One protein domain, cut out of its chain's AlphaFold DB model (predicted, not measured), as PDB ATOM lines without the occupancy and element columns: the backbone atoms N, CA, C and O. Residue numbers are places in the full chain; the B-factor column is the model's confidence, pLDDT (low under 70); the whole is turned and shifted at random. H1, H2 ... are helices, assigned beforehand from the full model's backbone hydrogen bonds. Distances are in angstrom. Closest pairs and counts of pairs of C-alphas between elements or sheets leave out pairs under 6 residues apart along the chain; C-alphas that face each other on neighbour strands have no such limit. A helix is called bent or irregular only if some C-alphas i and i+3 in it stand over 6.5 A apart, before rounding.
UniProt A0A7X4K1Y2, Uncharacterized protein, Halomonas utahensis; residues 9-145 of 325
ATOM      1  N   SER A   9     -10.936  -1.011  46.117       66.50
ATOM      2  CA  SER A   9      -9.493  -0.830  45.981       66.50
ATOM      3  C   SER A   9      -8.841  -2.218  45.990       66.50
ATOM      4  O   SER A   9      -8.992  -2.958  46.957       66.50
ATOM      5  N   PHE A  10      -8.166  -2.580  44.897       79.50
ATOM      6  CA  PHE A  10      -7.333  -3.789  44.796       79.50
ATOM      7  C   PHE A  10      -5.869  -3.472  45.133       79.50
ATOM      8  O   PHE A  10      -4.945  -4.056  44.579       79.50
ATOM      9  N   GLU A  11      -5.634  -2.450  45.956       82.56
ATOM     10  CA  GLU A  11      -4.299  -1.913  46.220       82.56
ATOM     11  C   GLU A  11      -3.395  -2.920  46.935       82.56
ATOM     12  O   GLU A  11      -2.204  -2.997  46.636       82.56
ATOM     13  N   HIS A  12      -3.969  -3.752  47.807       86.62
ATOM     14  CA  HIS A  12      -3.245  -4.854  48.431       86.62
ATOM     15  C   HIS A  12      -2.757  -5.860  47.381       86.62
ATOM     16  O   HIS A  12      -1.555  -6.102  47.285       86.62
ATOM     17  N   GLU A  13      -3.651  -6.365  46.529       86.06
ATOM     18  CA  GLU A  13      -3.307  -7.332  45.484       86.06
ATOM     19  C   GLU A  13      -2.355  -6.728  44.440       86.06
ATOM     20  O   GLU A  13      -1.445  -7.394  43.957       86.06
ATOM     21  N   ILE A  14      -2.514  -5.446  44.105       85.88
ATOM     22  CA  ILE A  14      -1.604  -4.733  43.198       85.88
ATOM     23  C   ILE A  14      -0.195  -4.637  43.800       85.88
ATOM     24  O   ILE A  14       0.791  -4.789  43.075       85.88
ATOM     25  N   ASN A  15      -0.075  -4.417  45.112       86.75
ATOM     26  CA  ASN A  15       1.217  -4.412  45.798       86.75
ATOM     27  C   ASN A  15       1.846  -5.813  45.849       86.75
ATOM     28  O   ASN A  15       3.059  -5.934  45.666       86.75
ATOM     29  N   GLU A  16       1.045  -6.867  46.014       89.62
ATOM     30  CA  GLU A  16       1.513  -8.256  45.901       89.62
ATOM     31  C   GLU A  16       2.041  -8.559  44.491       89.62
ATOM     32  O   GLU A  16       3.144  -9.085  44.342       89.62
ATOM     33  N   VAL A  17       1.322  -8.134  43.445       89.62
ATOM     34  CA  VAL A  17       1.774  -8.251  42.046       89.62
ATOM     35  C   VAL A  17       3.064  -7.468  41.817       89.62
ATOM     36  O   VAL A  17       3.973  -7.952  41.142       89.62
ATOM     37  N   ARG A  18       3.179  -6.265  42.391       89.69
ATOM     38  CA  ARG A  18       4.395  -5.450  42.300       89.69
ATOM     39  C   ARG A  18       5.589  -6.158  42.931       89.69
ATOM     40  O   ARG A  18       6.650  -6.206  42.309       89.69
ATOM     41  N   LYS A  19       5.415  -6.715  44.132       91.38
ATOM     42  CA  LYS A  19       6.449  -7.498  44.817       91.38
ATOM     43  C   LYS A  19       6.846  -8.713  43.980       91.38
ATOM     44  O   LYS A  19       8.030  -8.886  43.707       91.38
ATOM     45  N   TYR A  20       5.867  -9.468  43.490       93.50
ATOM     46  CA  TYR A  20       6.103 -10.639  42.654       93.50
ATOM     47  C   TYR A  20       6.899 -10.309  41.386       93.50
ATOM     48  O   TYR A  20       7.916 -10.937  41.104       93.50
ATOM     49  N   LEU A  21       6.484  -9.290  40.629       91.69
ATOM     50  CA  LEU A  21       7.156  -8.928  39.383       91.69
ATOM     51  C   LEU A  21       8.557  -8.361  39.633       91.69
ATOM     52  O   LEU A  21       9.510  -8.808  39.005       91.69
ATOM     53  N   ILE A  22       8.702  -7.390  40.536       91.38
ATOM     54  CA  ILE A  22       9.964  -6.649  40.707       91.38
ATOM     55  C   ILE A  22      10.956  -7.410  41.590       91.38
ATOM     56  O   ILE A  22      12.140  -7.441  41.273       91.38
ATOM     57  N   SER A  23      10.500  -8.003  42.695       89.31
ATOM     58  CA  SER A  23      11.384  -8.655  43.672       89.31
ATOM     59  C   SER A  23      11.599 -10.127  43.333       89.31
ATOM     60  O   SER A  23      12.741 -10.552  43.173       89.31
ATOM     61  N   ASP A  24      10.516 -10.888  43.161       89.56
ATOM     62  CA  ASP A  24      10.615 -12.349  43.052       89.56
ATOM     63  C   ASP A  24      11.075 -12.765  41.649       89.56
ATOM     64  O   ASP A  24      12.044 -13.508  41.488       89.56
ATOM     65  N   LYS A  25      10.422 -12.227  40.614       90.31
ATOM     66  CA  LYS A  25      10.762 -12.473  39.205       90.31
ATOM     67  C   LYS A  25      11.886 -11.584  38.678       90.31
ATOM     68  O   LYS A  25      12.429 -11.873  37.616       90.31
ATOM     69  N   ARG A  26      12.262 -10.526  39.404       90.56
ATOM     70  CA  ARG A  26      13.327  -9.576  39.015       90.56
ATOM     71  C   ARG A  26      13.058  -8.858  37.690       90.56
ATOM     72  O   ARG A  26      13.967  -8.623  36.890       90.56
ATOM     73  N   MET A  27      11.801  -8.514  37.440       93.25
ATOM     74  CA  MET A  27      11.391  -7.722  36.288       93.25
ATOM     75  C   MET A  27      11.924  -6.296  36.419       93.25
ATOM     76  O   MET A  27      11.742  -5.649  37.453       93.25
ATOM     77  N   GLN A  28      12.542  -5.763  35.364       91.88
ATOM     78  CA  GLN A  28      13.005  -4.376  35.385       91.88
ATOM     79  C   GLN A  28      11.822  -3.421  35.598       91.88
ATOM     80  O   GLN A  28      10.791  -3.525  34.925       91.88
ATOM     81  N   LYS A  29      11.992  -2.429  36.483       90.25
ATOM     82  CA  LYS A  29      10.951  -1.445  36.848       90.25
ATOM     83  C   LYS A  29      10.333  -0.744  35.630       90.25
ATOM     84  O   LYS A  29       9.130  -0.492  35.617       90.25
ATOM     85  N   LYS A  30      11.134  -0.499  34.582       90.06
ATOM     86  CA  LYS A  30      10.693   0.118  33.318       90.06
ATOM     87  C   LYS A  30       9.647  -0.703  32.548       90.06
ATOM     88  O   LYS A  30       8.922  -0.127  31.752       90.06
ATOM     89  N   TYR A  31       9.547  -2.009  32.802       93.81
ATOM     90  CA  TYR A  31       8.529  -2.896  32.225       93.81
ATOM     91  C   TYR A  31       7.441  -3.257  33.246       93.81
ATOM     92  O   TYR A  31       6.259  -3.283  32.905       93.81
ATOM     93  N   ALA A  32       7.818  -3.473  34.511       90.38
ATOM     94  CA  ALA A  32       6.877  -3.822  35.574       90.38
ATOM     95  C   ALA A  32       5.866  -2.699  35.855       90.38
ATOM     96  O   ALA A  32       4.667  -2.957  35.930       90.38
ATOM     97  N   ASN A  33       6.322  -1.446  35.968       87.06
ATOM     98  CA  ASN A  33       5.441  -0.325  36.306       87.06
ATOM     99  C   ASN A  33       4.379  -0.066  35.222       87.06
ATOM    100  O   ASN A  33       3.204   0.013  35.586       87.06
ATOM    101  N   PRO A  34       4.716  -0.004  33.915       87.75
ATOM    102  CA  PRO A  34       3.704   0.121  32.866       87.75
ATOM    103  C   PRO A  34       2.729  -1.057  32.824       87.75
ATOM    104  O   PRO A  34       1.529  -0.848  32.674       87.75
ATOM    105  N   PHE A  35       3.213  -2.291  33.006       92.88
ATOM    106  CA  PHE A  35       2.346  -3.471  33.033       92.88
ATOM    107  C   PHE A  35       1.348  -3.423  34.200       92.88
ATOM    108  O   PHE A  35       0.155  -3.657  34.010       92.88
ATOM    109  N   ILE A  36       1.809  -3.053  35.399       89.44
ATOM    110  CA  ILE A  36       0.951  -2.885  36.580       89.44
ATOM    111  C   ILE A  36      -0.014  -1.709  36.396       89.44
ATOM    112  O   ILE A  36      -1.172  -1.815  36.789       89.44
ATOM    113  N   ALA A  37       0.414  -0.609  35.777       83.75
ATOM    114  CA  ALA A  37      -0.466   0.519  35.486       83.75
ATOM    115  C   ALA A  37      -1.590   0.128  34.508       83.75
ATOM    116  O   ALA A  37      -2.750   0.460  34.742       83.75
ATOM    117  N   ALA A  38      -1.266  -0.632  33.458       85.62
ATOM    118  CA  ALA A  38      -2.238  -1.081  32.462       85.62
ATOM    119  C   ALA A  38      -3.184  -2.173  32.995       85.62
ATOM    120  O   ALA A  38      -4.378  -2.173  32.689       85.62
ATOM    121  N   TYR A  39      -2.666  -3.113  33.796       90.69
ATOM    122  CA  TYR A  39      -3.377  -4.354  34.118       90.69
ATOM    123  C   TYR A  39      -3.548  -4.660  35.604       90.69
ATOM    124  O   TYR A  39      -4.332  -5.547  35.938       90.69
ATOM    125  N   GLY A  40      -2.897  -3.931  36.510       82.19
ATOM    126  CA  GLY A  40      -2.867  -4.233  37.945       82.19
ATOM    127  C   GLY A  40      -4.256  -4.407  38.554       82.19
ATOM    128  O   GLY A  40      -4.494  -5.364  39.285       82.19
ATOM    129  N   ARG A  41      -5.222  -3.565  38.167       82.38
ATOM    130  CA  ARG A  41      -6.615  -3.698  38.619       82.38
ATOM    131  C   ARG A  41      -7.273  -5.003  38.156       82.38
ATOM    132  O   ARG A  41      -7.975  -5.640  38.939       82.38
ATOM    133  N   LYS A  42      -7.061  -5.409  36.898       82.69
ATOM    134  CA  LYS A  42      -7.599  -6.673  36.364       82.69
ATOM    135  C   LYS A  42      -6.942  -7.873  37.053       82.69
ATOM    136  O   LYS A  42      -7.638  -8.815  37.415       82.69
ATOM    137  N   ILE A  43      -5.635  -7.802  37.314       80.44
ATOM    138  CA  ILE A  43      -4.898  -8.852  38.033       80.44
ATOM    139  C   ILE A  43      -5.402  -8.969  39.474       80.44
ATOM    140  O   ILE A  43      -5.707 -10.072  39.917       80.44
ATOM    141  N   GLY A  44      -5.598  -7.851  40.177       76.56
ATOM    142  CA  GLY A  44      -6.164  -7.859  41.528       76.56
ATOM    143  C   GLY A  44      -7.558  -8.492  41.588       76.56
ATOM    144  O   GLY A  44      -7.851  -9.280  42.484       76.56
ATOM    145  N   GLN A  45      -8.399  -8.251  40.576       81.00
ATOM    146  CA  GLN A  45      -9.687  -8.942  40.449       81.00
ATOM    147  C   GLN A  45      -9.535 -10.455  40.249       81.00
ATOM    148  O   GLN A  45     -10.329 -11.217  40.807       81.00
ATOM    149  N   LEU A  46      -8.561 -10.901  39.449       76.69
ATOM    150  CA  LEU A  46      -8.285 -12.325  39.238       76.69
ATOM    151  C   LEU A  46      -7.827 -12.997  40.537       76.69
ATOM    152  O   LEU A  46      -8.392 -14.030  40.896       76.69
ATOM    153  N   ILE A  47      -6.915 -12.362  41.278       77.75
ATOM    154  CA  ILE A  47      -6.419 -12.844  42.576       77.75
ATOM    155  C   ILE A  47      -7.576 -12.964  43.572       77.75
ATOM    156  O   ILE A  47      -7.825 -14.042  44.114       77.75
ATOM    157  N   ALA A  48      -8.360 -11.898  43.756       77.75
ATOM    158  CA  ALA A  48      -9.478 -11.896  44.697       77.75
ATOM    159  C   ALA A  48     -10.545 -12.953  44.348       77.75
ATOM    160  O   ALA A  48     -11.071 -13.640  45.228       77.75
ATOM    161  N   ARG A  49     -10.864 -13.121  43.056       72.56
ATOM    162  CA  ARG A  49     -11.792 -14.171  42.592       72.56
ATOM    163  C   ARG A  49     -11.216 -15.567  42.794       72.56
ATOM    164  O   ARG A  49     -11.966 -16.470  43.157       72.56
ATOM    165  N   GLY A  50      -9.921 -15.735  42.559       69.06
ATOM    166  CA  GLY A  50      -9.179 -16.968  42.771       69.06
ATOM    167  C   GLY A  50      -9.221 -17.428  44.221       69.06
ATOM    168  O   GLY A  50      -9.758 -18.496  44.506       69.06
ATOM    169  N   ARG A  51      -8.792 -16.554  45.139       75.31
ATOM    170  CA  ARG A  51      -8.826 -16.777  46.595       75.31
ATOM    171  C   ARG A  51     -10.235 -17.072  47.113       75.31
ATOM    172  O   ARG A  51     -10.435 -17.907  47.989       75.31
ATOM    173  N   LYS A  52     -11.251 -16.413  46.543       72.50
ATOM    174  CA  LYS A  52     -12.646 -16.722  46.873       72.50
ATOM    175  C   LYS A  52     -13.056 -18.107  46.376       72.50
ATOM    176  O   LYS A  52     -13.821 -18.772  47.052       72.50
ATOM    177  N   ARG A  53     -12.611 -18.553  45.201       64.88
ATOM    178  CA  ARG A  53     -12.962 -19.886  44.680       64.88
ATOM    179  C   ARG A  53     -12.282 -20.999  45.467       64.88
ATOM    180  O   ARG A  53     -12.935 -21.997  45.752       64.88
ATOM    181  N   THR A  54     -11.026 -20.813  45.857       63.84
ATOM    182  CA  THR A  54     -10.299 -21.801  46.657       63.84
ATOM    183  C   THR A  54     -10.898 -22.020  48.034       63.84
ATOM    184  O   THR A  54     -10.986 -23.159  48.475       63.84
ATOM    185  N   SER A  55     -11.435 -20.974  48.668       66.88
ATOM    186  CA  SER A  55     -12.126 -21.114  49.956       66.88
ATOM    187  C   SER A  55     -13.406 -21.965  49.894       66.88
ATOM    188  O   SER A  55     -13.989 -22.248  50.936       66.88
ATOM    189  N   HIS A  56     -13.884 -22.314  48.694       65.00
ATOM    190  CA  HIS A  56     -15.052 -23.173  48.469       65.00
ATOM    191  C   HIS A  56     -14.659 -24.573  47.966       65.00
ATOM    192  O   HIS A  56     -15.544 -25.379  47.680       65.00
ATOM    193  N   LEU A  57     -13.361 -24.862  47.814       62.84
ATOM    194  CA  LEU A  57     -12.896 -26.203  47.476       62.84
ATOM    195  C   LEU A  57     -13.047 -27.120  48.688       62.84
ATOM    196  O   LEU A  57     -12.759 -26.734  49.819       62.84
ATOM    197  N   ASP A  58     -13.481 -28.351  48.438       64.69
ATOM    198  CA  ASP A  58     -13.550 -29.370  49.474       64.69
ATOM    199  C   ASP A  58     -12.140 -29.863  49.827       64.69
ATOM    200  O   ASP A  58     -11.549 -30.684  49.126       64.69
ATOM    201  N   THR A  59     -11.594 -29.350  50.928       69.69
ATOM    202  CA  THR A  59     -10.274 -29.732  51.442       69.69
ATOM    203  C   THR A  59     -10.312 -30.972  52.336       69.69
ATOM    204  O   THR A  59      -9.274 -31.354  52.868       69.69
ATOM    205  N   SER A  60     -11.475 -31.610  52.528       63.25
ATOM    206  CA  SER A  60     -11.572 -32.855  53.308       63.25
ATOM    207  C   SER A  60     -10.940 -34.055  52.591       63.25
ATOM    208  O   SER A  60     -10.592 -35.048  53.228       63.25
ATOM    209  N   HIS A  61     -10.730 -33.937  51.277       71.25
ATOM    210  CA  HIS A  61     -10.055 -34.921  50.440       71.25
ATOM    211  C   HIS A  61      -8.622 -34.475  50.109       71.25
ATOM    212  O   HIS A  61      -8.385 -33.315  49.770       71.25
ATOM    213  N   GLU A  62      -7.671 -35.416  50.108       67.19
ATOM    214  CA  GLU A  62      -6.239 -35.164  49.857       67.19
ATOM    215  C   GLU A  62      -5.984 -34.393  48.549       67.19
ATOM    216  O   GLU A  62      -5.214 -33.434  48.523       67.19
ATOM    217  N   ARG A  63      -6.708 -34.735  47.473       54.69
ATOM    218  CA  ARG A  63      -6.621 -34.019  46.189       54.69
ATOM    219  C   ARG A  63      -7.113 -32.575  46.275       54.69
ATOM    220  O   ARG A  63      -6.498 -31.693  45.690       54.69
ATOM    221  N   GLY A  64      -8.211 -32.325  46.987       57.03
ATOM    222  CA  GLY A  64      -8.744 -30.973  47.162       57.03
ATOM    223  C   GLY A  64      -7.815 -30.097  48.001       57.03
ATOM    224  O   GLY A  64      -7.610 -28.930  47.671       57.03
ATOM    225  N   SER A  65      -7.181 -30.687  49.019       64.19
ATOM    226  CA  SER A  65      -6.122 -30.040  49.801       64.19
ATOM    227  C   SER A  65      -4.909 -29.681  48.932       64.19
ATOM    228  O   SER A  65      -4.473 -28.531  48.939       64.19
ATOM    229  N   ALA A  66      -4.429 -30.620  48.107       62.69
ATOM    230  CA  ALA A  66      -3.301 -30.391  47.203       62.69
ATOM    231  C   ALA A  66      -3.578 -29.273  46.179       62.69
ATOM    232  O   ALA A  66      -2.740 -28.394  46.000       62.69
ATOM    233  N   TYR A  67      -4.769 -29.242  45.565       59.00
ATOM    234  CA  TYR A  67      -5.144 -28.167  44.634       59.00
ATOM    235  C   TYR A  67      -5.280 -26.803  45.313       59.00
ATOM    236  O   TYR A  67      -4.911 -25.782  44.734       59.00
ATOM    237  N   ASN A  68      -5.821 -26.769  46.533       61.97
ATOM    238  CA  ASN A  68      -5.926 -25.533  47.297       61.97
ATOM    239  C   ASN A  68      -4.536 -24.979  47.643       61.97
ATOM    240  O   ASN A  68      -4.303 -23.780  47.504       61.97
ATOM    241  N   GLN A  69      -3.611 -25.857  48.037       70.81
ATOM    242  CA  GLN A  69      -2.229 -25.493  48.327       70.81
ATOM    243  C   GLN A  69      -1.495 -25.005  47.072       70.81
ATOM    244  O   GLN A  69      -0.921 -23.924  47.090       70.81
ATOM    245  N   GLU A  70      -1.598 -25.725  45.951       66.94
ATOM    246  CA  GLU A  70      -0.985 -25.314  44.682       66.94
ATOM    247  C   GLU A  70      -1.489 -23.941  44.218       66.94
ATOM    248  O   GLU A  70      -0.702 -23.112  43.756       66.94
ATOM    249  N   PHE A  71      -2.792 -23.677  44.375       66.31
ATOM    250  CA  PHE A  71      -3.360 -22.371  44.070       66.31
ATOM    251  C   PHE A  71      -2.866 -21.298  45.039       66.31
ATOM    252  O   PHE A  71      -2.501 -20.223  44.584       66.31
ATOM    253  N   ALA A  72      -2.848 -21.558  46.348       71.00
ATOM    254  CA  ALA A  72      -2.372 -20.595  47.341       71.00
ATOM    255  C   ALA A  72      -0.898 -20.218  47.122       71.00
ATOM    256  O   ALA A  72      -0.541 -19.053  47.258       71.00
ATOM    257  N   ASP A  73      -0.073 -21.183  46.714       74.56
ATOM    258  CA  ASP A  73       1.357 -20.979  46.474       74.56
ATOM    259  C   ASP A  73       1.643 -20.257  45.137       74.56
ATOM    260  O   ASP A  73       2.727 -19.702  44.951       74.56
ATOM    261  N   ASN A  74       0.694 -20.251  44.188       75.81
ATOM    262  CA  ASN A  74       0.893 -19.731  42.824       75.81
ATOM    263  C   ASN A  74      -0.192 -18.743  42.352       75.81
ATOM    264  O   ASN A  74      -0.251 -18.422  41.161       75.81
ATOM    265  N   ASP A  75      -1.046 -18.234  43.238       75.62
ATOM    266  CA  ASP A  75      -2.204 -17.403  42.879       75.62
ATOM    267  C   ASP A  75      -1.805 -16.145  42.090       75.62
ATOM    268  O   ASP A  75      -2.417 -15.824  41.062       75.62
ATOM    269  N   ILE A  76      -0.738 -15.467  42.520       83.38
ATOM    270  CA  ILE A  76      -0.190 -14.283  41.857       83.38
ATOM    271  C   ILE A  76       0.436 -14.671  40.512       83.38
ATOM    272  O   ILE A  76       0.136 -14.032  39.502       83.38
ATOM    273  N   ARG A  77       1.239 -15.748  40.462       84.12
ATOM    274  CA  ARG A  77       1.866 -16.254  39.225       84.12
ATOM    275  C   ARG A  77       0.818 -16.556  38.157       84.12
ATOM    276  O   ARG A  77       0.921 -16.058  37.036       84.12
ATOM    277  N   PHE A  78      -0.212 -17.325  38.505       81.00
ATOM    278  CA  PHE A  78      -1.280 -17.692  37.575       81.00
ATOM    279  C   PHE A  78      -2.114 -16.486  37.143       81.00
ATOM    280  O   PHE A  78      -2.496 -16.395  35.976       81.00
ATOM    281  N   SER A  79      -2.361 -15.532  38.043       82.50
ATOM    282  CA  SER A  79      -3.103 -14.312  37.710       82.50
ATOM    283  C   SER A  79      -2.321 -13.404  36.755       82.50
ATOM    284  O   SER A  79      -2.893 -12.886  35.795       82.50
ATOM    285  N   VAL A  80      -1.011 -13.247  36.973       86.69
ATOM    286  CA  VAL A  80      -0.112 -12.496  36.083       86.69
ATOM    287  C   VAL A  80      -0.018 -13.166  34.712       86.69
ATOM    288  O   VAL A  80      -0.215 -12.495  33.699       86.69
ATOM    289  N   LEU A  81       0.214 -14.482  34.666       83.75
ATOM    290  CA  LEU A  81       0.295 -15.233  33.411       83.75
ATOM    291  C   LEU A  81      -1.034 -15.201  32.639       83.75
ATOM    292  O   LEU A  81      -1.053 -14.876  31.452       83.75
ATOM    293  N   GLY A  82      -2.160 -15.467  33.306       75.62
ATOM    294  CA  GLY A  82      -3.485 -15.420  32.684       75.62
ATOM    295  C   GLY A  82      -3.815 -14.038  32.113       75.62
ATOM    296  O   GLY A  82      -4.375 -13.927  31.016       75.62
ATOM    297  N   GLN A  83      -3.412 -12.970  32.807       89.19
ATOM    298  CA  GLN A  83      -3.557 -11.613  32.297       89.19
ATOM    299  C   GLN A  83      -2.598 -11.313  31.138       89.19
ATOM    300  O   GLN A  83      -3.016 -10.638  30.202       89.19
ATOM    301  N   ALA A  84      -1.364 -11.820  31.145       89.81
ATOM    302  CA  ALA A  84      -0.430 -11.660  30.028       89.81
ATOM    303  C   ALA A  84      -0.928 -12.370  28.756       89.81
ATOM    304  O   ALA A  84      -0.902 -11.780  27.678       89.81
ATOM    305  N   ILE A  85      -1.474 -13.588  28.874       79.44
ATOM    306  CA  ILE A  85      -2.107 -14.299  27.747       79.44
ATOM    307  C   ILE A  85      -3.294 -13.489  27.212       79.44
ATOM    308  O   ILE A  85      -3.442 -13.316  26.004       79.44
ATOM    309  N   THR A  86      -4.122 -12.958  28.111       81.25
ATOM    310  CA  THR A  86      -5.288 -12.146  27.744       81.25
ATOM    311  C   THR A  86      -4.867 -10.843  27.061       81.25
ATOM    312  O   THR A  86      -5.407 -10.505  26.013       81.25
ATOM    313  N   ALA A  87      -3.868 -10.143  27.603       85.50
ATOM    314  CA  ALA A  87      -3.291  -8.933  27.023       85.50
ATOM    315  C   ALA A  87      -2.711  -9.205  25.630       85.50
ATOM    316  O   ALA A  87      -2.958  -8.445  24.699       85.50
ATOM    317  N   TYR A  88      -2.012 -10.327  25.449       86.25
ATOM    318  CA  TYR A  88      -1.540 -10.737  24.132       86.25
ATOM    319  C   TYR A  88      -2.706 -10.942  23.152       86.25
ATOM    320  O   TYR A  88      -2.707 -10.371  22.062       86.25
ATOM    321  N   LEU A  89      -3.717 -11.726  23.538       77.69
ATOM    322  CA  LEU A  89      -4.816 -12.098  22.646       77.69
ATOM    323  C   LEU A  89      -5.773 -10.944  22.326       77.69
ATOM    324  O   LEU A  89      -6.289 -10.913  21.212       77.69
ATOM    325  N   GLN A  90      -6.019 -10.046  23.279       81.00
ATOM    326  CA  GLN A  90      -7.046  -9.003  23.175       81.00
ATOM    327  C   GLN A  90      -6.470  -7.615  22.904       81.00
ATOM    328  O   GLN A  90      -7.070  -6.853  22.158       81.00
ATOM    329  N   ASP A  91      -5.322  -7.272  23.491       78.56
ATOM    330  CA  ASP A  91      -4.770  -5.921  23.377       78.56
ATOM    331  C   ASP A  91      -3.681  -5.861  22.302       78.56
ATOM    332  O   ASP A  91      -3.829  -5.120  21.330       78.56
ATOM    333  N   LEU A  92      -2.637  -6.694  22.397       78.75
ATOM    334  CA  LEU A  92      -1.517  -6.651  21.447       78.75
ATOM    335  C   LEU A  92      -1.943  -7.040  20.028       78.75
ATOM    336  O   LEU A  92      -1.565  -6.381  19.060       78.75
ATOM    337  N   ARG A  93      -2.776  -8.080  19.879       71.88
ATOM    338  CA  ARG A  93      -3.339  -8.456  18.566       71.88
ATOM    339  C   ARG A  93      -4.265  -7.386  17.983       71.88
ATOM    340  O   ARG A  93      -4.390  -7.323  16.764       71.88
ATOM    341  N   ALA A  94      -4.872  -6.555  18.829       66.00
ATOM    342  CA  ALA A  94      -5.685  -5.411  18.422       66.00
ATOM    343  C   ALA A  94      -4.855  -4.131  18.196       66.00
ATOM    344  O   ALA A  94      -5.420  -3.075  17.929       66.00
ATOM    345  N   GLY A  95      -3.523  -4.195  18.314       67.56
ATOM    346  CA  GLY A  95      -2.634  -3.047  18.132       67.56
ATOM    347  C   GLY A  95      -2.490  -2.144  19.362       67.56
ATOM    348  O   GLY A  95      -1.709  -1.195  19.330       67.56
ATOM    349  N   ARG A  96      -3.190  -2.428  20.468       67.81
ATOM    350  CA  ARG A  96      -3.051  -1.658  21.710       67.81
ATOM    351  C   ARG A  96      -1.724  -1.994  22.371       67.81
ATOM    352  O   ARG A  96      -1.332  -3.155  22.420       67.81
ATOM    353  N   TYR A  97      -1.055  -0.978  22.913       78.81
ATOM    354  CA  TYR A  97       0.240  -1.106  23.587       78.81
ATOM    355  C   TYR A  97       1.396  -1.636  22.718       78.81
ATOM    356  O   TYR A  97       2.472  -1.889  23.258       78.81
ATOM    357  N   VAL A  98       1.227  -1.758  21.396       79.69
ATOM    358  CA  VAL A  98       2.308  -2.163  20.482       79.69
ATOM    359  C   VAL A  98       3.406  -1.096  20.446       79.69
ATOM    360  O   VAL A  98       3.126   0.099  20.491       79.69
ATOM    361  N   ASN A  99       4.660  -1.534  20.381       80.06
ATOM    362  CA  ASN A  99       5.881  -0.745  20.521       80.06
ATOM    363  C   ASN A  99       5.993  -0.001  21.863       80.06
ATOM    364  O   ASN A  99       6.662   1.026  21.953       80.06
ATOM    365  N   THR A 100       5.350  -0.505  22.922       87.88
ATOM    366  CA  THR A 100       5.454   0.072  24.272       87.88
ATOM    367  C   THR A 100       6.107  -0.891  25.259       87.88
ATOM    368  O   THR A 100       6.155  -2.103  25.050       87.88
ATOM    369  N   ALA A 101       6.532  -0.362  26.408       88.25
ATOM    370  CA  ALA A 101       7.034  -1.171  27.516       88.25
ATOM    371  C   ALA A 101       6.010  -2.202  28.036       88.25
ATOM    372  O   ALA A 101       6.412  -3.216  28.606       88.25
ATOM    373  N   VAL A 102       4.706  -1.969  27.825       91.56
ATOM    374  CA  VAL A 102       3.639  -2.920  28.172       91.56
ATOM    375  C   VAL A 102       3.656  -4.121  27.226       91.56
ATOM    376  O   VAL A 102       3.541  -5.251  27.694       91.56
ATOM    377  N   GLU A 103       3.867  -3.914  25.921       92.06
ATOM    378  CA  GLU A 103       4.067  -5.027  24.985       92.06
ATOM    379  C   GLU A 103       5.300  -5.838  25.375       92.06
ATOM    380  O   GLU A 103       5.200  -7.054  25.544       92.06
ATOM    381  N   THR A 104       6.444  -5.180  25.581       92.44
ATOM    382  CA  THR A 104       7.676  -5.877  25.967       92.44
ATOM    383  C   THR A 104       7.484  -6.672  27.258       92.44
ATOM    384  O   THR A 104       7.907  -7.822  27.327       92.44
ATOM    385  N   ALA A 105       6.782  -6.109  28.248       95.94
ATOM    386  CA  ALA A 105       6.421  -6.794  29.484       95.94
ATOM    387  C   ALA A 105       5.577  -8.054  29.249       95.94
ATOM    388  O   ALA A 105       5.905  -9.109  29.786       95.94
ATOM    389  N   VAL A 106       4.513  -7.958  28.443       95.62
ATOM    390  CA  VAL A 106       3.631  -9.093  28.121       95.62
ATOM    391  C   VAL A 106       4.421 -10.209  27.442       95.62
ATOM    392  O   VAL A 106       4.357 -11.355  27.881       95.62
ATOM    393  N   TRP A 107       5.211  -9.881  26.418       94.62
ATOM    394  CA  TRP A 107       6.058 -10.863  25.741       94.62
ATOM    395  C   TRP A 107       7.112 -11.462  26.672       94.62
ATOM    396  O   TRP A 107       7.346 -12.666  26.616       94.62
ATOM    397  N   GLY A 108       7.721 -10.653  27.542       95.31
ATOM    398  CA  GLY A 108       8.699 -11.119  28.521       95.31
ATOM    399  C   GLY A 108       8.100 -12.124  29.496       95.31
ATOM    400  O   GLY A 108       8.651 -13.209  29.656       95.31
ATOM    401  N   ILE A 109       6.940 -11.810  30.084       95.25
ATOM    402  CA  ILE A 109       6.211 -12.714  30.992       95.25
ATOM    403  C   ILE A 109       5.900 -14.045  30.296       95.25
ATOM    404  O   ILE A 109       6.146 -15.103  30.866       95.25
ATOM    405  N   LEU A 110       5.406 -14.006  29.056       92.31
ATOM    406  CA  LEU A 110       5.111 -15.221  28.288       92.31
ATOM    407  C   LEU A 110       6.372 -16.010  27.908       92.31
ATOM    408  O   LEU A 110       6.300 -17.221  27.731       92.31
ATOM    409  N   LEU A 111       7.520 -15.352  27.755       93.19
ATOM    410  CA  LEU A 111       8.780 -16.003  27.402       93.19
ATOM    411  C   LEU A 111       9.472 -16.659  28.611       93.19
ATOM    412  O   LEU A 111      10.190 -17.641  28.432       93.19
ATOM    413  N   ASP A 112       9.289 -16.111  29.816       92.44
ATOM    414  CA  ASP A 112       9.901 -16.616  31.056       92.44
ATOM    415  C   ASP A 112       9.125 -17.777  31.700       92.44
ATOM    416  O   ASP A 112       9.676 -18.513  32.516       92.44
ATOM    417  N   GLU A 113       7.854 -17.957  31.338       87.69
ATOM    418  CA  GLU A 113       7.001 -18.998  31.911       87.69
ATOM    419  C   GLU A 113       7.183 -20.385  31.277       87.69
ATOM    420  O   GLU A 113       7.716 -20.547  30.176       87.69
ATOM    421  N   ASP A 114       6.727 -21.412  32.002       80.38
ATOM    422  CA  ASP A 114       6.793 -22.801  31.547       80.38
ATOM    423  C   ASP A 114       5.940 -22.989  30.274       80.38
ATOM    424  O   ASP A 114       4.723 -22.763  30.311       80.38
ATOM    425  N   PRO A 115       6.532 -23.441  29.148       72.12
ATOM    426  CA  PRO A 115       5.799 -23.721  27.918       72.12
ATOM    427  C   PRO A 115       4.592 -24.648  28.108       72.12
ATOM    428  O   PRO A 115       3.548 -24.407  27.504       72.12
ATOM    429  N   ALA A 116       4.707 -25.673  28.961       64.75
ATOM    430  CA  ALA A 116       3.620 -26.614  29.214       64.75
ATOM    431  C   ALA A 116       2.437 -25.933  29.919       64.75
ATOM    432  O   ALA A 116       1.278 -26.199  29.593       64.75
ATOM    433  N   LEU A 117       2.724 -25.003  30.834       70.75
ATOM    434  CA  LEU A 117       1.704 -24.212  31.518       70.75
ATOM    435  C   LEU A 117       0.998 -23.265  30.540       70.75
ATOM    436  O   LEU A 117      -0.230 -23.209  30.522       70.75
ATOM    437  N   ILE A 118       1.747 -22.583  29.671       64.12
ATOM    438  CA  ILE A 118       1.178 -21.711  28.632       64.12
ATOM    439  C   ILE A 118       0.263 -22.505  27.695       64.12
ATOM    440  O   ILE A 118      -0.875 -22.099  27.451       64.12
ATOM    441  N   ASP A 119       0.727 -23.654  27.200       60.25
ATOM    442  CA  ASP A 119      -0.036 -24.467  26.250       60.25
ATOM    443  C   ASP A 119      -1.252 -25.151  26.888       60.25
ATOM    444  O   ASP A 119      -2.240 -25.398  26.194       60.25
ATOM    445  N   SER A 120      -1.233 -25.382  28.207       60.12
ATOM    446  CA  SER A 120      -2.416 -25.838  28.949       60.12
ATOM    447  C   SER A 120      -3.552 -24.804  28.942       60.12
ATOM    448  O   SER A 120      -4.725 -25.177  28.936       60.12
ATOM    449  N   MET A 121      -3.218 -23.507  28.884       62.09
ATOM    450  CA  MET A 121      -4.187 -22.408  28.828       62.09
ATOM    451  C   MET A 121      -4.550 -22.041  27.383       62.09
ATOM    452  O   MET A 121      -5.712 -21.766  27.079       62.09
ATOM    453  N   LYS A 122      -3.565 -22.034  26.475       69.69
ATOM    454  CA  LYS A 122      -3.755 -21.772  25.044       69.69
ATOM    455  C   LYS A 122      -2.817 -22.652  24.204       69.69
ATOM    456  O   LYS A 122      -1.662 -22.279  24.005       69.69
ATOM    457  N   PRO A 123      -3.318 -23.761  23.631       67.00
ATOM    458  CA  PRO A 123      -2.491 -24.687  22.863       67.00
ATOM    459  C   PRO A 123      -1.763 -24.025  21.688       67.00
ATOM    460  O   PRO A 123      -2.390 -23.344  20.870       67.00
ATOM    461  N   GLY A 124      -0.453 -24.261  21.591       66.69
ATOM    462  CA  GLY A 124       0.405 -23.784  20.503       66.69
ATOM    463  C   GLY A 124       0.888 -22.343  20.670       66.69
ATOM    464  O   GLY A 124       1.618 -21.842  19.811       66.69
ATOM    465  N   LEU A 125       0.506 -21.669  21.760       74.31
ATOM    466  CA  LEU A 125       0.968 -20.317  22.037       74.31
ATOM    467  C   LEU A 125       2.454 -20.315  22.406       74.31
ATOM    468  O   LEU A 125       3.167 -19.421  21.962       74.31
ATOM    469  N   SER A 126       2.949 -21.313  23.143       75.75
ATOM    470  CA  SER A 126       4.350 -21.323  23.591       75.75
ATOM    471  C   SER A 126       5.341 -21.347  22.413       75.75
ATOM    472  O   SER A 126       6.290 -20.558  22.378       75.75
ATOM    473  N   SER A 127       5.082 -22.184  21.401       74.31
ATOM    474  CA  SER A 127       5.872 -22.252  20.165       74.31
ATOM    475  C   SER A 127       5.795 -20.946  19.385       74.31
ATOM    476  O   SER A 127       6.826 -20.393  19.002       74.31
ATOM    477  N   PHE A 128       4.587 -20.395  19.234       78.56
ATOM    478  CA  PHE A 128       4.397 -19.116  18.558       78.56
ATOM    479  C   PHE A 128       5.215 -18.000  19.221       78.56
ATOM    480  O   PHE A 128       5.873 -17.225  18.520       78.56
ATOM    481  N   ILE A 129       5.200 -17.927  20.559       83.25
ATOM    482  CA  ILE A 129       5.952 -16.921  21.311       83.25
ATOM    483  C   ILE A 129       7.451 -17.065  21.038       83.25
ATOM    484  O   ILE A 129       8.092 -16.087  20.651       83.25
ATOM    485  N   LYS A 130       7.999 -18.283  21.146       82.69
ATOM    486  CA  LYS A 130       9.423 -18.566  20.889       82.69
ATOM    487  C   LYS A 130       9.867 -18.185  19.475       82.69
ATOM    488  O   LYS A 130      10.972 -17.674  19.305       82.69
ATOM    489  N   GLU A 131       9.014 -18.404  18.480       81.06
ATOM    490  CA  GLU A 131       9.313 -18.112  17.075       81.06
ATOM    491  C   GLU A 131       9.206 -16.617  16.739       81.06
ATOM    492  O   GLU A 131       9.945 -16.119  15.890       81.06
ATOM    493  N   ASN A 132       8.307 -15.880  17.401       81.00
ATOM    494  CA  ASN A 132       7.947 -14.522  16.980       81.00
ATOM    495  C   ASN A 132       8.481 -13.400  17.875       81.00
ATOM    496  O   ASN A 132       8.552 -12.262  17.397       81.00
ATOM    497  N   TYR A 133       8.881 -13.674  19.123       84.00
ATOM    498  CA  TYR A 133       9.230 -12.601  20.064       84.00
ATOM    499  C   TYR A 133      10.367 -11.714  19.545       84.00
ATOM    500  O   TYR A 133      10.259 -10.498  19.617       84.00
ATOM    501  N   LYS A 134      11.405 -12.284  18.912       81.75
ATOM    502  CA  LYS A 134      12.548 -11.508  18.393       81.75
ATOM    503  C   LYS A 134      12.150 -10.454  17.362       81.75
ATOM    504  O   LYS A 134      12.835  -9.451  17.229       81.75
ATOM    505  N   ARG A 135      11.072 -10.700  16.613       82.81
ATOM    506  CA  ARG A 135      10.552  -9.775  15.599       82.81
ATOM    507  C   ARG A 135       9.552  -8.784  16.190       82.81
ATOM    508  O   ARG A 135       9.467  -7.664  15.708       82.81
ATOM    509  N   LYS A 136       8.749  -9.223  17.162       79.81
ATOM    510  CA  LYS A 136       7.626  -8.452  17.714       79.81
ATOM    511  C   LYS A 136       8.026  -7.590  18.909       79.81
ATOM    512  O   LYS A 136       7.675  -6.425  18.952       79.81
ATOM    513  N   ALA A 137       8.800  -8.146  19.832       86.50
ATOM    514  CA  ALA A 137       9.317  -7.473  21.014       86.50
ATOM    515  C   ALA A 137      10.755  -7.964  21.287       86.50
ATOM    516  O   ALA A 137      10.953  -8.842  22.133       86.50
ATOM    517  N   PRO A 138      11.764  -7.437  20.564       84.31
ATOM    518  CA  PRO A 138      13.150  -7.908  20.646       84.31
ATOM    519  C   PRO A 138      13.712  -7.912  22.073       84.31
ATOM    520  O   PRO A 138      14.432  -8.834  22.441       84.31
ATOM    521  N   ASP A 139      13.315  -6.928  22.883       88.56
ATOM    522  CA  ASP A 139      13.765  -6.751  24.267       88.56
ATOM    523  C   ASP A 139      13.056  -7.659  25.286       88.56
ATOM    524  O   ASP A 139      13.364  -7.605  26.477       88.56
ATOM    525  N   ALA A 140      12.108  -8.503  24.860       89.88
ATOM    526  CA  ALA A 140      11.345  -9.374  25.759       89.88
ATOM    527  C   ALA A 140      12.235 -10.342  26.563       89.88
ATOM    528  O   ALA A 140      11.923 -10.675  27.703       89.88
ATOM    529  N   ASN A 141      13.376 -10.758  26.005       88.25
ATOM    530  CA  ASN A 141      14.362 -11.604  26.686       88.25
ATOM    531  C   ASN A 141      15.124 -10.886  27.813       88.25
ATOM    532  O   ASN A 141      15.698 -11.552  28.673       88.25
ATOM    533  N   ASN A 142      15.119  -9.551  27.815       88.81
ATOM    534  CA  ASN A 142      15.817  -8.708  28.784       88.81
ATOM    535  C   ASN A 142      14.875  -8.170  29.870       88.81
ATOM    536  O   ASN A 142      15.290  -7.373  30.707       88.81
ATOM    537  N   VAL A 143      13.602  -8.569  29.859       91.44
ATOM    538  CA  VAL A 143      12.596  -8.073  30.808       91.44
ATOM    539  C   VAL A 143      12.939  -8.436  32.251       91.44
ATOM    540  O   VAL A 143      12.709  -7.622  33.150       91.44
ATOM    541  N   PHE A 144      13.527  -9.612  32.465       91.31
ATOM    542  CA  PHE A 144      13.945 -10.106  33.774       91.31
ATOM    543  C   PHE A 144      15.472 -10.090  33.900       91.31
ATOM    544  O   PHE A 144      16.190 -10.598  33.037       91.31
ATOM    545  N   ASN A 145      15.980  -9.519  34.993       79.12
ATOM    546  CA  ASN A 145      17.414  -9.443  35.259       79.12
ATOM    547  C   ASN A 145      17.938 -10.795  35.762       79.12
ATOM    548  O   ASN A 145      17.753 -11.157  36.924       79.12
TER     549      ASN A 145
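This is residues 9 to 145 of the 325 residues of an uncharacterized protein of Halomonas utahensis (UniProt A0A7X4K1Y2). H4 is in the middle of a compact cluster of crossing helices, with H3b and H7 on opposite sides of it and H2a and H6 on opposite sides too. H1 covers H2a and the ends of H2b and H3b, H5 packs on H6, and the hairpin of H2b and H3a makes one end of the longest axis. The 137 printed residues have seven named helices, H1 to H7 in order, and no named strand; the class is all helix, and the packing is mostly crossed, with 2 of 9 tilted pairs shallow. The whole is compact, with a radius of gyration of the C-alphas of 15.3 A and spans of 49 by 33 by 28 A.

Find C-alpha 11 at (-4.299, -1.913, 46.220); from there H1 runs 18.5 A to residue 24. H2, residues 29 to 54, was assigned as one helix by its hydrogen bonds but is bent, with C-alphas 38 and 41 8.0 A apart: H2a is 29 to 38, and H2b, 41 to 54, is 20.1 A long. H3, residues 62 to 92, likewise one helix by its hydrogen bonds, is bent where C-alphas 73 and 76 are 8.3 A apart: H3a is 62 to 73, and H3b, 76 to 92, is 21.8 A long with a kink of 25 degrees near residue 86. Then come H4, 101 to 112, 16.1 A long, and H5, 115 to 121. H6, 125 to 136, and H7, 138 to 142, are irregular: C-alphas 131 and 134 are 7.5 A apart, and 138 and 141 are 7.2 A apart. H7 ends at C-alpha 142, (15.817, -8.708, 28.784).

Start at H4, the hub. It touches H3b at a steep tilt of 55 degrees, C-alphas of Ala 84 and Val 106 closest at 5.2 A. With residues 101 to 106 alone it touches H2a, about perpendicular at 76 degrees, Phe 35 and Val 102 having the closest C-alphas at 5.1 A. Its closest C-alphas to H7 are those of Gly 108 and Ala 140, 4.2 A, and to H6 those of Trp 107 and Tyr 133, 6.7 A. H5 touches H6, C-alphas of Pro 115 and Ser 126 closest at 5.2 A. H1 and H2a form a hairpin at a shallow tilt of 28 degrees, with C-alphas of Leu 21 and Ala 32 closest at 6.4 A. H2b and H3a, also a hairpin, only just touch, with 3 pairs of C-alphas within 8 A; the closest are those of Thr 54 and Asn 68, 5.8 A. Every O i to N i+4 pair is within hydrogen-bond range in H1, H2b, H3a, H4 and H5; the counts are 5 of 6 in H2a, 12 of 13 in H3b, 6 of 8 in H6 and 0 of 1 in H7, where 1 of 2 O i to N i+3 pairs is in range.

The C-alphas farthest apart, of Ser 60 and Arg 135, are 49.4 A from each other. The printed part has no cut and no long link. Mean pLDDT of the printed part is 80.0; look for values under 70 at residues 53 to 60, 62 to 68 and 118 to 124, among others.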